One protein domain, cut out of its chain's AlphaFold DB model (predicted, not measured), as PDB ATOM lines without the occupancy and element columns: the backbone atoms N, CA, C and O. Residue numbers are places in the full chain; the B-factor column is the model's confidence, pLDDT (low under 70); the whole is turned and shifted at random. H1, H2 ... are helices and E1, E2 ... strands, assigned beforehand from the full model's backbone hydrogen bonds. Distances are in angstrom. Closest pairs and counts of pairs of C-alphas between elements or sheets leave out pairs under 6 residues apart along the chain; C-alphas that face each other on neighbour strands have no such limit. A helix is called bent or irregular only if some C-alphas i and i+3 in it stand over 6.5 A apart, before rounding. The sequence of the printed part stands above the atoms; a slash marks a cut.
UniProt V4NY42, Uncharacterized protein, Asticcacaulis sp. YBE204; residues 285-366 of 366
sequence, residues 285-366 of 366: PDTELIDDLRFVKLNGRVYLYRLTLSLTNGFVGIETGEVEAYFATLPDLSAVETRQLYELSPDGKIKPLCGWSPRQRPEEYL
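This is residues 285 to 366 of the 366 residues of an uncharacterized protein of Asticcacaulis sp. YBE204 (UniProt V4NY42). What shape do these atoms make? They make a long, twisted ribbon of three antiparallel strands, E1, E2 and E3, with the short strand E4 folded back beside the last residues of E3. H1 lies in the loop between E2 and E3 at one end of the ribbon, and the tail after E4 leads to the small H2; both helices only graze the sheet. What is the make-up? The printed part has 82 residues with four named strands and two named helices, in the chain order E1 E2 H1 E3 E4 H2; the sheet order is E1, E2, E3, E4, and the class is mixed, helices and strands. How compact is it? It is loose and elongated, with a radius of gyration of the C-alphas of 14.9 A and spans of 41 by 23 by 21 A.

How do the long strands pair? E1, residues 287 to 298, and E2, residues 301 to 312, form a hairpin, antiparallel at 164 degrees, with N 294 and O 305 2.9 A apart, within hydrogen-bond range. E3, residues 336 to 344, is antiparallel to E2 at 161 degrees, with N 306 and O 340 at 2.9 A. What stands at the edges? E4, residues 350 to 352, forms a hairpin with E3 at 131 degrees, with N 343 and O 351 at 2.8 A. E1 and E4 are the edge strands and are apart. Where are the helices? H1, residues 320 to 327, and H2, residues 362 to 365, each only graze the sheet and are apart from each other; the closest C-alphas of E2 and H2 are those of Tyr 305 and Pro 362, 7.4 A. H1 has 2 of 4 O i to N i+4 pairs within range, and H2 is too short for such a pair.

Where do the strands run? E1 begins at C-alpha 287, (43.183, 13.941, -20.908), and spans 33.4 A. E2 spans 35.3 A from residue 301 to 312, and E3 25.5 A from 336 to 344; E4 is residues 350 to 352. And the helices? H1, residues 320 to 327, spans 11.1 A and is only just irregular, with C-alphas 321 and 324 6.7 A apart. H2, residues 362 to 365, ends at C-alpha 365, (46.503, -8.202, -42.291).

How far does it reach? The two C-alphas farthest apart, those of Pro 331 and Asp 347, are 45.1 A apart. Is it unbroken? The printed part has no cut and no long link. Where is confidence low? Mean pLDDT of the printed part is 70.3; residues under 70 include 285 to 289 and 311 to 335, and H1 has a mean of 46.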
ATOM      1  N   PRO A 285      41.915  19.194 -18.451       53.97
ATOM      2  CA  PRO A 285      43.355  19.139 -18.185       53.97
ATOM      3  C   PRO A 285      43.881  17.715 -17.929       53.97
ATOM      4  O   PRO A 285      45.087  17.506 -17.983       53.97
ATOM      5  N   ASP A 286      42.988  16.745 -17.711       55.44
ATOM      6  CA  ASP A 286      43.334  15.377 -17.315       55.44
ATOM      7  C   ASP A 286      43.324  14.372 -18.481       55.44
ATOM      8  O   ASP A 286      43.384  13.163 -18.254       55.44
ATOM      9  N   THR A 287      43.172  14.828 -19.732       53.50
ATOM     10  CA  THR A 287      43.183  13.941 -20.908       53.50
ATOM     11  C   THR A 287      44.373  14.230 -21.811       53.50
ATOM     12  O   THR A 287      44.407  15.252 -22.495       53.50
ATOM     13  N   GLU A 288      45.325  13.300 -21.848       63.94
ATOM     14  CA  GLU A 288      46.439  13.325 -22.791       63.94
ATOM     15  C   GLU A 288      46.106  12.417 -23.976       63.94
ATOM     16  O   GLU A 288      45.703  11.262 -23.817       63.94
ATOM     17  N   LEU A 289      46.233  12.968 -25.179       66.00
ATOM     18  CA  LEU A 289      46.163  12.204 -26.415       66.00
ATOM     19  C   LEU A 289      47.594  12.004 -26.885       66.00
ATOM     20  O   LEU A 289      48.340  12.973 -26.943       66.00
ATOM     21  N   ILE A 290      47.961  10.774 -27.226       71.62
ATOM     22  CA  ILE A 290      49.194  10.464 -27.952       71.62
ATOM     23  C   ILE A 290      48.769   9.915 -29.308       71.62
ATOM     24  O   ILE A 290      47.979   8.973 -29.373       71.62
ATOM     25  N   ASP A 291      49.259  10.522 -30.383       77.50
ATOM     26  CA  ASP A 291      48.922  10.161 -31.757       77.50
ATOM     27  C   ASP A 291      50.219   9.833 -32.494       77.50
ATOM     28  O   ASP A 291      51.112  10.670 -32.613       77.50
ATOM     29  N   ASP A 292      50.343   8.592 -32.945       77.81
ATOM     30  CA  ASP A 292      51.503   8.104 -33.682       77.81
ATOM     31  C   ASP A 292      51.066   7.721 -35.097       77.81
ATOM     32  O   ASP A 292      50.172   6.892 -35.298       77.81
ATOM     33  N   LEU A 293      51.684   8.370 -36.082       82.38
ATOM     34  CA  LEU A 293      51.405   8.206 -37.502       82.38
ATOM     35  C   LEU A 293      52.619   7.583 -38.186       82.38
ATOM     36  O   LEU A 293      53.702   8.165 -38.215       82.38
ATOM     37  N   ARG A 294      52.427   6.410 -38.792       82.06
ATOM     38  CA  ARG A 294      53.492   5.668 -39.475       82.06
ATOM     39  C   ARG A 294      53.082   5.314 -40.892       82.06
ATOM     40  O   ARG A 294      51.983   4.814 -41.122       82.06
ATOM     41  N   PHE A 295      53.989   5.504 -41.844       84.44
ATOM     42  CA  PHE A 295      53.824   4.952 -43.185       84.44
ATOM     43  C   PHE A 295      54.319   3.506 -43.211       84.44
ATOM     44  O   PHE A 295      55.444   3.223 -42.802       84.44
ATOM     45  N   VAL A 296      53.489   2.587 -43.701       84.31
ATOM     46  CA  VAL A 296      53.812   1.158 -43.805       84.31
ATOM     47  C   VAL A 296      53.630   0.708 -45.247       84.31
ATOM     48  O   VAL A 296      52.610   1.001 -45.870       84.31
ATOM     49  N   LYS A 297      54.610  -0.013 -45.799       85.44
ATOM     50  CA  LYS A 297      54.525  -0.577 -47.152       85.44
ATOM     51  C   LYS A 297      54.166  -2.059 -47.070       85.44
ATOM     52  O   LYS A 297      54.977  -2.854 -46.607       85.44
ATOM     53  N   LEU A 298      52.976  -2.435 -47.540       83.31
ATOM     54  CA  LEU A 298      52.502  -3.827 -47.572       83.31
ATOM     55  C   LEU A 298      52.153  -4.202 -49.015       83.31
ATOM     56  O   LEU A 298      51.368  -3.514 -49.667       83.31
ATOM     57  N   ASN A 299      52.755  -5.275 -49.538       88.38
ATOM     58  CA  ASN A 299      52.544  -5.758 -50.913       88.38
ATOM     59  C   ASN A 299      52.672  -4.661 -51.991       88.38
ATOM     60  O   ASN A 299      51.895  -4.598 -52.941       88.38
ATOM     61  N   GLY A 300      53.645  -3.760 -51.822       87.50
ATOM     62  CA  GLY A 300      53.906  -2.668 -52.764       87.50
ATOM     63  C   GLY A 300      52.960  -1.467 -52.656       87.50
ATOM     64  O   GLY A 300      53.191  -0.484 -53.354       87.50
ATOM     65  N   ARG A 301      51.952  -1.501 -51.775       88.25
ATOM     66  CA  ARG A 301      51.066  -0.364 -51.473       88.25
ATOM     67  C   ARG A 301      51.508   0.346 -50.198       88.25
ATOM     68  O   ARG A 301      52.064  -0.295 -49.306       88.25
ATOM     69  N   VAL A 302      51.270   1.654 -50.122       83.12
ATOM     70  CA  VAL A 302      51.583   2.480 -48.948       83.12
ATOM     71  C   VAL A 302      50.313   2.673 -48.125       83.12
ATOM     72  O   VAL A 302      49.255   3.003 -48.658       83.12
ATOM     73  N   TYR A 303      50.435   2.474 -46.821       90.25
ATOM     74  CA  TYR A 303      49.373   2.676 -45.851       90.25
ATOM     75  C   TYR A 303      49.824   3.693 -44.811       90.25
ATOM     76  O   TYR A 303      51.001   3.739 -44.457       90.25
ATOM     77  N   LEU A 304      48.885   4.481 -44.302       89.56
ATOM     78  CA  LEU A 304      49.068   5.302 -43.117       89.56
ATOM     79  C   LEU A 304      48.441   4.557 -41.943       89.56
ATOM     80  O   LEU A 304      47.231   4.343 -41.893       89.56
ATOM     81  N   TYR A 305      49.282   4.128 -41.020       86.56
ATOM     82  CA  TYR A 305      48.881   3.549 -39.753       86.56
ATOM     83  C   TYR A 305      48.798   4.658 -38.710       86.56
ATOM     84  O   TYR A 305      49.754   5.413 -38.537       86.56
ATOM     85  N   ARG A 306      47.659   4.749 -38.025       88.31
ATOM     86  CA  ARG A 306      47.420   5.682 -36.927       88.31
ATOM     87  C   ARG A 306      47.166   4.905 -35.646       88.31
ATOM     88  O   ARG A 306      46.249   4.081 -35.596       88.31
ATOM     89  N   LEU A 307      47.952   5.200 -34.625       81.69
ATOM     90  CA  LEU A 307      47.757   4.737 -33.262       81.69
ATOM     91  C   LEU A 307      47.384   5.941 -32.405       81.69
ATOM     92  O   LEU A 307      48.203   6.834 -32.214       81.69
ATOM     93  N   THR A 308      46.169   5.940 -31.868       81.75
ATOM     94  CA  THR A 308      45.732   6.962 -30.919       81.75
ATOM     95  C   THR A 308      45.559   6.321 -29.549       81.75
ATOM     96  O   THR A 308      44.757   5.396 -29.382       81.75
ATOM     97  N   LEU A 309      46.310   6.825 -28.576       75.88
ATOM     98  CA  LEU A 309      46.197   6.480 -27.165       75.88
ATOM     99  C   LEU A 309      45.496   7.639 -26.459       75.88
ATOM    100  O   LEU A 309      46.011   8.756 -26.433       75.88
ATOM    101  N   SER A 310      44.311   7.375 -25.912       76.75
ATOM    102  CA  SER A 310      43.619   8.317 -25.034       76.75
ATOM    103  C   SER A 310      43.861   7.926 -23.587       76.75
ATOM    104  O   SER A 310      43.488   6.826 -23.166       76.75
ATOM    105  N   LEU A 311      44.498   8.822 -22.843       69.88
ATOM    106  CA  LEU A 311      44.846   8.639 -21.443       69.88
ATOM    107  C   LEU A 311      43.935   9.523 -20.605       69.88
ATOM    108  O   LEU A 311      43.946  10.738 -20.753       69.88
ATOM    109  N   THR A 312      43.143   8.920 -19.725       64.69
ATOM    110  CA  THR A 312      42.320   9.662 -18.759       64.69
ATOM    111  C   THR A 312      43.012   9.604 -17.396       64.69
ATOM    112  O   THR A 312      43.273   8.504 -16.916       64.69
ATOM    113  N   ASN A 313      43.292  10.757 -16.777       61.59
ATOM    114  CA  ASN A 313      44.024  10.926 -15.505       61.59
ATOM    115  C   ASN A 313      45.556  10.716 -15.581       61.59
ATOM    116  O   ASN A 313      46.176  10.314 -14.594       61.59
ATOM    117  N   GLY A 314      46.176  10.949 -16.743       52.75
ATOM    118  CA  GLY A 314      47.627  10.808 -16.935       52.75
ATOM    119  C   GLY A 314      48.429  12.029 -16.460       52.75
ATOM    120  O   GLY A 314      48.009  13.167 -16.652       52.75
ATOM    121  N   PHE A 315      49.592  11.797 -15.843       43.91
ATOM    122  CA  PHE A 315      50.584  12.840 -15.559       43.91
ATOM    123  C   PHE A 315      51.295  13.267 -16.853       43.91
ATOM    124  O   PHE A 315      51.812  12.420 -17.576       43.91
ATOM    125  N   VAL A 316      51.376  14.578 -17.088       43.78
ATOM    126  CA  VAL A 316      52.066  15.192 -18.235       43.78
ATOM    127  C   VAL A 316      53.584  14.973 -18.130       43.78
ATOM    128  O   VAL A 316      54.185  15.400 -17.141       43.78
ATOM    129  N   GLY A 317      54.214  14.389 -19.161       43.41
ATOM    130  CA  GLY A 317      55.673  14.486 -19.364       43.41
ATOM    131  C   GLY A 317      56.474  13.201 -19.618       43.41
ATOM    132  O   GLY A 317      57.651  13.180 -19.265       43.41
ATOM    133  N   ILE A 318      55.899  12.148 -20.210       46.12
ATOM    134  CA  ILE A 318      56.623  10.888 -20.492       46.12
ATOM    135  C   ILE A 318      56.947  10.777 -21.992       46.12
ATOM    136  O   ILE A 318      56.074  10.967 -22.837       46.12
ATOM    137  N   GLU A 319      58.199  10.458 -22.340       43.88
ATOM    138  CA  GLU A 319      58.618  10.238 -23.733       43.88
ATOM    139  C   GLU A 319      58.012   8.946 -24.317       43.88
ATOM    140  O   GLU A 319      57.894   7.920 -23.643       43.88
ATOM    141  N   THR A 320      57.662   8.960 -25.608       46.56
ATOM    142  CA  THR A 320      56.906   7.909 -26.328       46.56
ATOM    143  C   THR A 320      57.492   6.492 -26.255       46.56
ATOM    144  O   THR A 320      56.751   5.528 -26.433       46.56
ATOM    145  N   GLY A 321      58.790   6.331 -25.981       40.44
ATOM    146  CA  GLY A 321      59.423   5.019 -25.795       40.44
ATOM    147  C   GLY A 321      59.197   4.391 -24.411       40.44
ATOM    148  O   GLY A 321      59.264   3.173 -24.274       40.44
ATOM    149  N   GLU A 322      58.900   5.202 -23.394       44.78
ATOM    150  CA  GLU A 322      58.689   4.766 -22.001       44.78
ATOM    151  C   GLU A 322      57.205   4.522 -21.683       44.78
ATOM    152  O   GLU A 322      56.867   3.797 -20.749       44.78
ATOM    153  N   VAL A 323      56.326   5.060 -22.528       45.84
ATOM    154  CA  VAL A 323      54.863   4.916 -22.531       45.84
ATOM    155  C   VAL A 323      54.448   3.438 -22.458       45.84
ATOM    156  O   VAL A 323      53.769   3.050 -21.510       45.84
ATOM    157  N   GLU A 324      54.896   2.565 -23.368       44.50
ATOM    158  CA  GLU A 324      54.447   1.156 -23.385       44.50
ATOM    159  C   GLU A 324      54.828   0.374 -22.113       44.50
ATOM    160  O   GLU A 324      54.052  -0.460 -21.636       44.50
ATOM    161  N   ALA A 325      55.999   0.655 -21.534       45.69
ATOM    162  CA  ALA A 325      56.458   0.018 -20.301       45.69
ATOM    163  C   ALA A 325      55.757   0.594 -19.058       45.69
ATOM    164  O   ALA A 325      55.446  -0.153 -18.131       45.69
ATOM    165  N   TYR A 326      55.463   1.898 -19.057       47.31
ATOM    166  CA  TYR A 326      54.773   2.600 -17.977       47.31
ATOM    167  C   TYR A 326      53.278   2.242 -17.908       47.31
ATOM    168  O   TYR A 326      52.771   1.927 -16.828       47.31
ATOM    169  N   PHE A 327      52.569   2.158 -19.042       50.50
ATOM    170  CA  PHE A 327      51.136   1.812 -19.074       50.50
ATOM    171  C   PHE A 327      50.833   0.381 -18.631       50.50
ATOM    172  O   PHE A 327      49.747   0.111 -18.123       50.50
ATOM    173  N   ALA A 328      51.801  -0.532 -18.727       50.66
ATOM    174  CA  ALA A 328      51.660  -1.891 -18.210       50.66
ATOM    175  C   ALA A 328      51.644  -1.977 -16.666       50.66
ATOM    176  O   ALA A 328      51.484  -3.081 -16.136       50.66
ATOM    177  N   THR A 329      51.837  -0.857 -15.951       49.25
ATOM    178  CA  THR A 329      52.032  -0.815 -14.488       49.25
ATOM    179  C   THR A 329      50.925  -0.112 -13.693       49.25
ATOM    180  O   THR A 329      50.968  -0.146 -12.462       49.25
ATOM    181  N   LEU A 330      49.923   0.497 -14.342       52.19
ATOM    182  CA  LEU A 330      48.883   1.276 -13.655       52.19
ATOM    183  C   LEU A 330      47.503   0.598 -13.771       52.19
ATOM    184  O   LEU A 330      46.917   0.608 -14.851       52.19
ATOM    185  N   PRO A 331      46.968   0.011 -12.680       46.12
ATOM    186  CA  PRO A 331      45.720  -0.760 -12.718       46.12
ATOM    187  C   PRO A 331      44.451   0.087 -12.932       46.12
ATOM    188  O   PRO A 331      43.430  -0.471 -13.323       46.12
ATOM    189  N   ASP A 332      44.521   1.413 -12.743       49.12
ATOM    190  CA  ASP A 332      43.362   2.325 -12.798       49.12
ATOM    191  C   ASP A 332      43.367   3.285 -14.008       49.12
ATOM    192  O   ASP A 332      42.474   4.123 -14.145       49.12
ATOM    193  N   LEU A 333      44.348   3.177 -14.912       53.53
ATOM    194  CA  LEU A 333      44.370   3.963 -16.149       53.53
ATOM    195  C   LEU A 333      43.584   3.237 -17.240       53.53
ATOM    196  O   LEU A 333      44.036   2.247 -17.813       53.53
ATOM    197  N   SER A 334      42.406   3.762 -17.576       55.69
ATOM    198  CA  SER A 334      41.693   3.363 -18.789       55.69
ATOM    199  C   SER A 334      42.375   3.987 -20.009       55.69
ATOM    200  O   SER A 334      41.933   5.014 -20.522       55.69
ATOM    201  N   ALA A 335      43.475   3.386 -20.461       65.12
ATOM    202  CA  ALA A 335      44.052   3.712 -21.758       65.12
ATOM    203  C   ALA A 335      43.143   3.125 -22.846       65.12
ATOM    204  O   ALA A 335      43.002   1.905 -22.970       65.12
ATOM    205  N   VAL A 336      42.491   3.991 -23.620       75.00
ATOM    206  CA  VAL A 336      41.748   3.554 -24.805       75.00
ATOM    207  C   VAL A 336      42.699   3.622 -25.986       75.00
ATOM    208  O   VAL A 336      43.015   4.699 -26.489       75.00
ATOM    209  N   GLU A 337      43.169   2.453 -26.405       80.31
ATOM    210  CA  GLU A 337      43.961   2.299 -27.616       80.31
ATOM    211  C   GLU A 337      43.034   2.126 -28.821       80.31
ATOM    212  O   GLU A 337      42.193   1.222 -28.859       80.31
ATOM    213  N   THR A 338      43.207   2.978 -29.829       80.62
ATOM    214  CA  THR A 338      42.540   2.826 -31.123       80.62
ATOM    215  C   THR A 338      43.573   2.772 -32.237       80.62
ATOM    216  O   THR A 338      44.456   3.623 -32.327       80.62
ATOM    217  N   ARG A 339      43.462   1.749 -33.087       86.81
ATOM    218  CA  ARG A 339      44.303   1.579 -34.273       86.81
ATOM    219  C   ARG A 339      43.461   1.737 -35.520       86.81
ATOM    220  O   ARG A 339      42.384   1.144 -35.628       86.81
ATOM    221  N   GLN A 340      43.966   2.506 -36.470       88.06
ATOM    222  CA  GLN A 340      43.339   2.703 -37.768       88.06
ATOM    223  C   GLN A 340      44.386   2.515 -38.857       88.06
ATOM    224  O   GLN A 340      45.500   3.027 -38.753       88.06
ATOM    225  N   LEU A 341      44.020   1.786 -39.907       88.69
ATOM    226  CA  LEU A 341      44.839   1.665 -41.102       88.69
ATOM    227  C   LEU A 341      44.121   2.332 -42.270       88.69
ATOM    228  O   LEU A 341      42.951   2.052 -42.546       88.69
ATOM    229  N   TYR A 342      44.841   3.208 -42.956       91.25
ATOM    230  CA  TYR A 342      44.367   3.907 -44.134       91.25
ATOM    231  C   TYR A 342      45.202   3.503 -45.344       91.25
ATOM    232  O   TYR A 342      46.427   3.518 -45.284       91.25
ATOM    233  N   GLU A 343      44.555   3.162 -46.450       91.12
ATOM    234  CA  GLU A 343      45.226   2.962 -47.733       91.12
ATOM    235  C   GLU A 343      45.449   4.321 -48.405       91.12
ATOM    236  O   GLU A 343      44.507   5.115 -48.518       91.12
ATOM    237  N   LEU A 344      46.686   4.586 -48.841       88.50
ATOM    238  CA  LEU A 344      47.010   5.730 -49.689       88.50
ATOM    239  C   LEU A 344      46.953   5.283 -51.144       88.50
ATOM    240  O   LEU A 344      47.766   4.472 -51.596       88.50
ATOM    241  N   SER A 345      45.990   5.809 -51.891       82.94
ATOM    242  CA  SER A 345      45.916   5.564 -53.324       82.94
ATOM    243  C   SER A 345      46.975   6.381 -54.082       82.94
ATOM    244  O   SER A 345      47.417   7.424 -53.601       82.94
ATOM    245  N   PRO A 346      47.363   5.956 -55.301       82.50
ATOM    246  CA  PRO A 346      48.350   6.675 -56.113       82.50
ATOM    247  C   PRO A 346      47.980   8.128 -56.452       82.50
ATOM    248  O   PRO A 346      48.852   8.915 -56.795       82.50
ATOM    249  N   ASP A 347      46.697   8.497 -56.372       84.19
ATOM    250  CA  ASP A 347      46.213   9.872 -56.561       84.19
ATOM    251  C   ASP A 347      46.211  10.703 -55.260       84.19
ATOM    252  O   ASP A 347      45.659  11.802 -55.237       84.19
ATOM    253  N   GLY A 348      46.811  10.190 -54.180       80.69
ATOM    254  CA  GLY A 348      46.955  10.880 -52.896       80.69
ATOM    255  C   GLY A 348      45.716  10.839 -51.998       80.69
ATOM    256  O   GLY A 348      45.702  11.500 -50.958       80.69
ATOM    257  N   LYS A 349      44.668  10.083 -52.355       82.38
ATOM    258  CA  LYS A 349      43.490   9.929 -51.489       82.38
ATOM    259  C   LYS A 349      43.762   8.924 -50.374       82.38
ATOM    260  O   LYS A 349      44.441   7.918 -50.555       82.38
ATOM    261  N   ILE A 350      43.174   9.200 -49.216       85.06
ATOM    262  CA  ILE A 350      43.273   8.373 -48.015       85.06
ATOM    263  C   ILE A 350      41.920   7.689 -47.812       85.06
ATOM    264  O   ILE A 350      40.895   8.367 -47.719       85.06
ATOM    265  N   LYS A 351      41.897   6.353 -47.745       89.00
ATOM    266  CA  LYS A 351      40.671   5.576 -47.497       89.00
ATOM    267  C   LYS A 351      40.854   4.650 -46.291       89.00
ATOM    268  O   LYS A 351      41.836   3.911 -46.269       89.00
ATOM    269  N   PRO A 352      39.933   4.628 -45.307       87.81
ATOM    270  CA  PRO A 352      40.008   3.665 -44.212       87.81
ATOM    271  C   PRO A 352      39.866   2.237 -44.751       87.81
ATOM    272  O   PRO A 352      39.000   1.960 -45.588       87.81
ATOM    273  N   LEU A 353      40.715   1.328 -44.276       88.12
ATOM    274  CA  LEU A 353      40.707  -0.060 -44.716       88.12
ATOM    275  C   LEU A 353      39.603  -0.839 -43.985       88.12
ATOM    276  O   LEU A 353      39.657  -1.055 -42.775       88.12
ATOM    277  N   CYS A 354      38.567  -1.250 -44.718       77.00
ATOM    278  CA  CYS A 354      37.465  -2.027 -44.151       77.00
ATOM    279  C   CYS A 354      37.929  -3.437 -43.746       77.00
ATOM    280  O   CYS A 354      38.747  -4.051 -44.430       77.00
ATOM    281  N   GLY A 355      37.371  -3.968 -42.655       78.31
ATOM    282  CA  GLY A 355      37.757  -5.276 -42.107       78.31
ATOM    283  C   GLY A 355      38.967  -5.234 -41.168       78.31
ATOM    284  O   GLY A 355      39.335  -6.272 -40.630       78.31
ATOM    285  N   TRP A 356      39.543  -4.051 -40.940       75.38
ATOM    286  CA  TRP A 356      40.575  -3.830 -39.933       75.38
ATOM    287  C   TRP A 356      39.979  -3.829 -38.524       75.38
ATOM    288  O   TRP A 356      39.145  -2.983 -38.193       75.38
ATOM    289  N   SER A 357      40.414  -4.752 -37.672       74.44
ATOM    290  CA  SER A 357      40.105  -4.694 -36.245       74.44
ATOM    291  C   SER A 357      40.957  -3.615 -35.569       74.44
ATOM    292  O   SER A 357      42.169  -3.592 -35.784       74.44
ATOM    293  N   PRO A 358      40.403  -2.793 -34.657       69.31
ATOM    294  CA  PRO A 358      41.166  -1.816 -33.869       69.31
ATOM    295  C   PRO A 358      42.322  -2.406 -33.047       69.31
ATOM    296  O   PRO A 358      43.102  -1.657 -32.469       69.31
ATOM    297  N   ARG A 359      42.425  -3.740 -32.955       71.31
ATOM    298  CA  ARG A 359      43.512  -4.453 -32.272       71.31
ATOM    299  C   ARG A 359      44.496  -5.144 -33.214       71.31
ATOM    300  O   ARG A 359      45.532  -5.596 -32.734       71.31
ATOM    301  N   GLN A 360      44.198  -5.232 -34.510       72.81
ATOM    302  CA  GLN A 360      45.110  -5.835 -35.481       72.81
ATOM    303  C   GLN A 360      46.321  -4.930 -35.709       72.81
ATOM    304  O   GLN A 360      46.215  -3.701 -35.632       72.81
ATOM    305  N   ARG A 361      47.485  -5.540 -35.935       75.56
ATOM    306  CA  ARG A 361      48.714  -4.842 -36.345       75.56
ATOM    307  C   ARG A 361      48.879  -4.871 -37.867       75.56
ATOM    308  O   ARG A 361      48.411  -5.838 -38.467       75.56
ATOM    309  N   PRO A 362      49.548  -3.874 -38.492       68.25
ATOM    310  CA  PRO A 362      49.839  -3.830 -39.936       68.25
ATOM    311  C   PRO A 362      50.271  -5.172 -40.537       68.25
ATOM    312  O   PRO A 362      49.827  -5.538 -41.622       68.25
ATOM    313  N   GLU A 363      51.090  -5.928 -39.809       70.94
ATOM    314  CA  GLU A 363      51.661  -7.198 -40.255       70.94
ATOM    315  C   GLU A 363      50.665  -8.372 -40.223       70.94
ATOM    316  O   GLU A 363      50.878  -9.358 -40.917       70.94
ATOM    317  N   GLU A 364      49.582  -8.273 -39.445       73.69
ATOM    318  CA  GLU A 364      48.566  -9.325 -39.244       73.69
ATOM    319  C   GLU A 364      47.438  -9.295 -40.287       73.69
ATOM    320  O   GLU A 364      46.506 -10.096 -40.231       73.69
ATOM    321  N   TYR A 365      47.474  -8.327 -41.200       66.75
ATOM    322  CA  TYR A 365      46.503  -8.202 -42.291       66.75
ATOM    323  C   TYR A 365      46.898  -8.979 -43.550       66.75
ATOM    324  O   TYR A 365      46.088  -9.124 -44.466       66.75
ATOM    325  N   LEU A 366      48.140  -9.465 -43.591       58.03
ATOM    326  CA  LEU A 366      48.618 -10.433 -44.575       58.03
ATOM    327  C   LEU A 366      48.109 -11.830 -44.212       58.03
ATOM    328  O   LEU A 366      47.728 -12.554 -45.160       58.03
TER     329      LEU A 366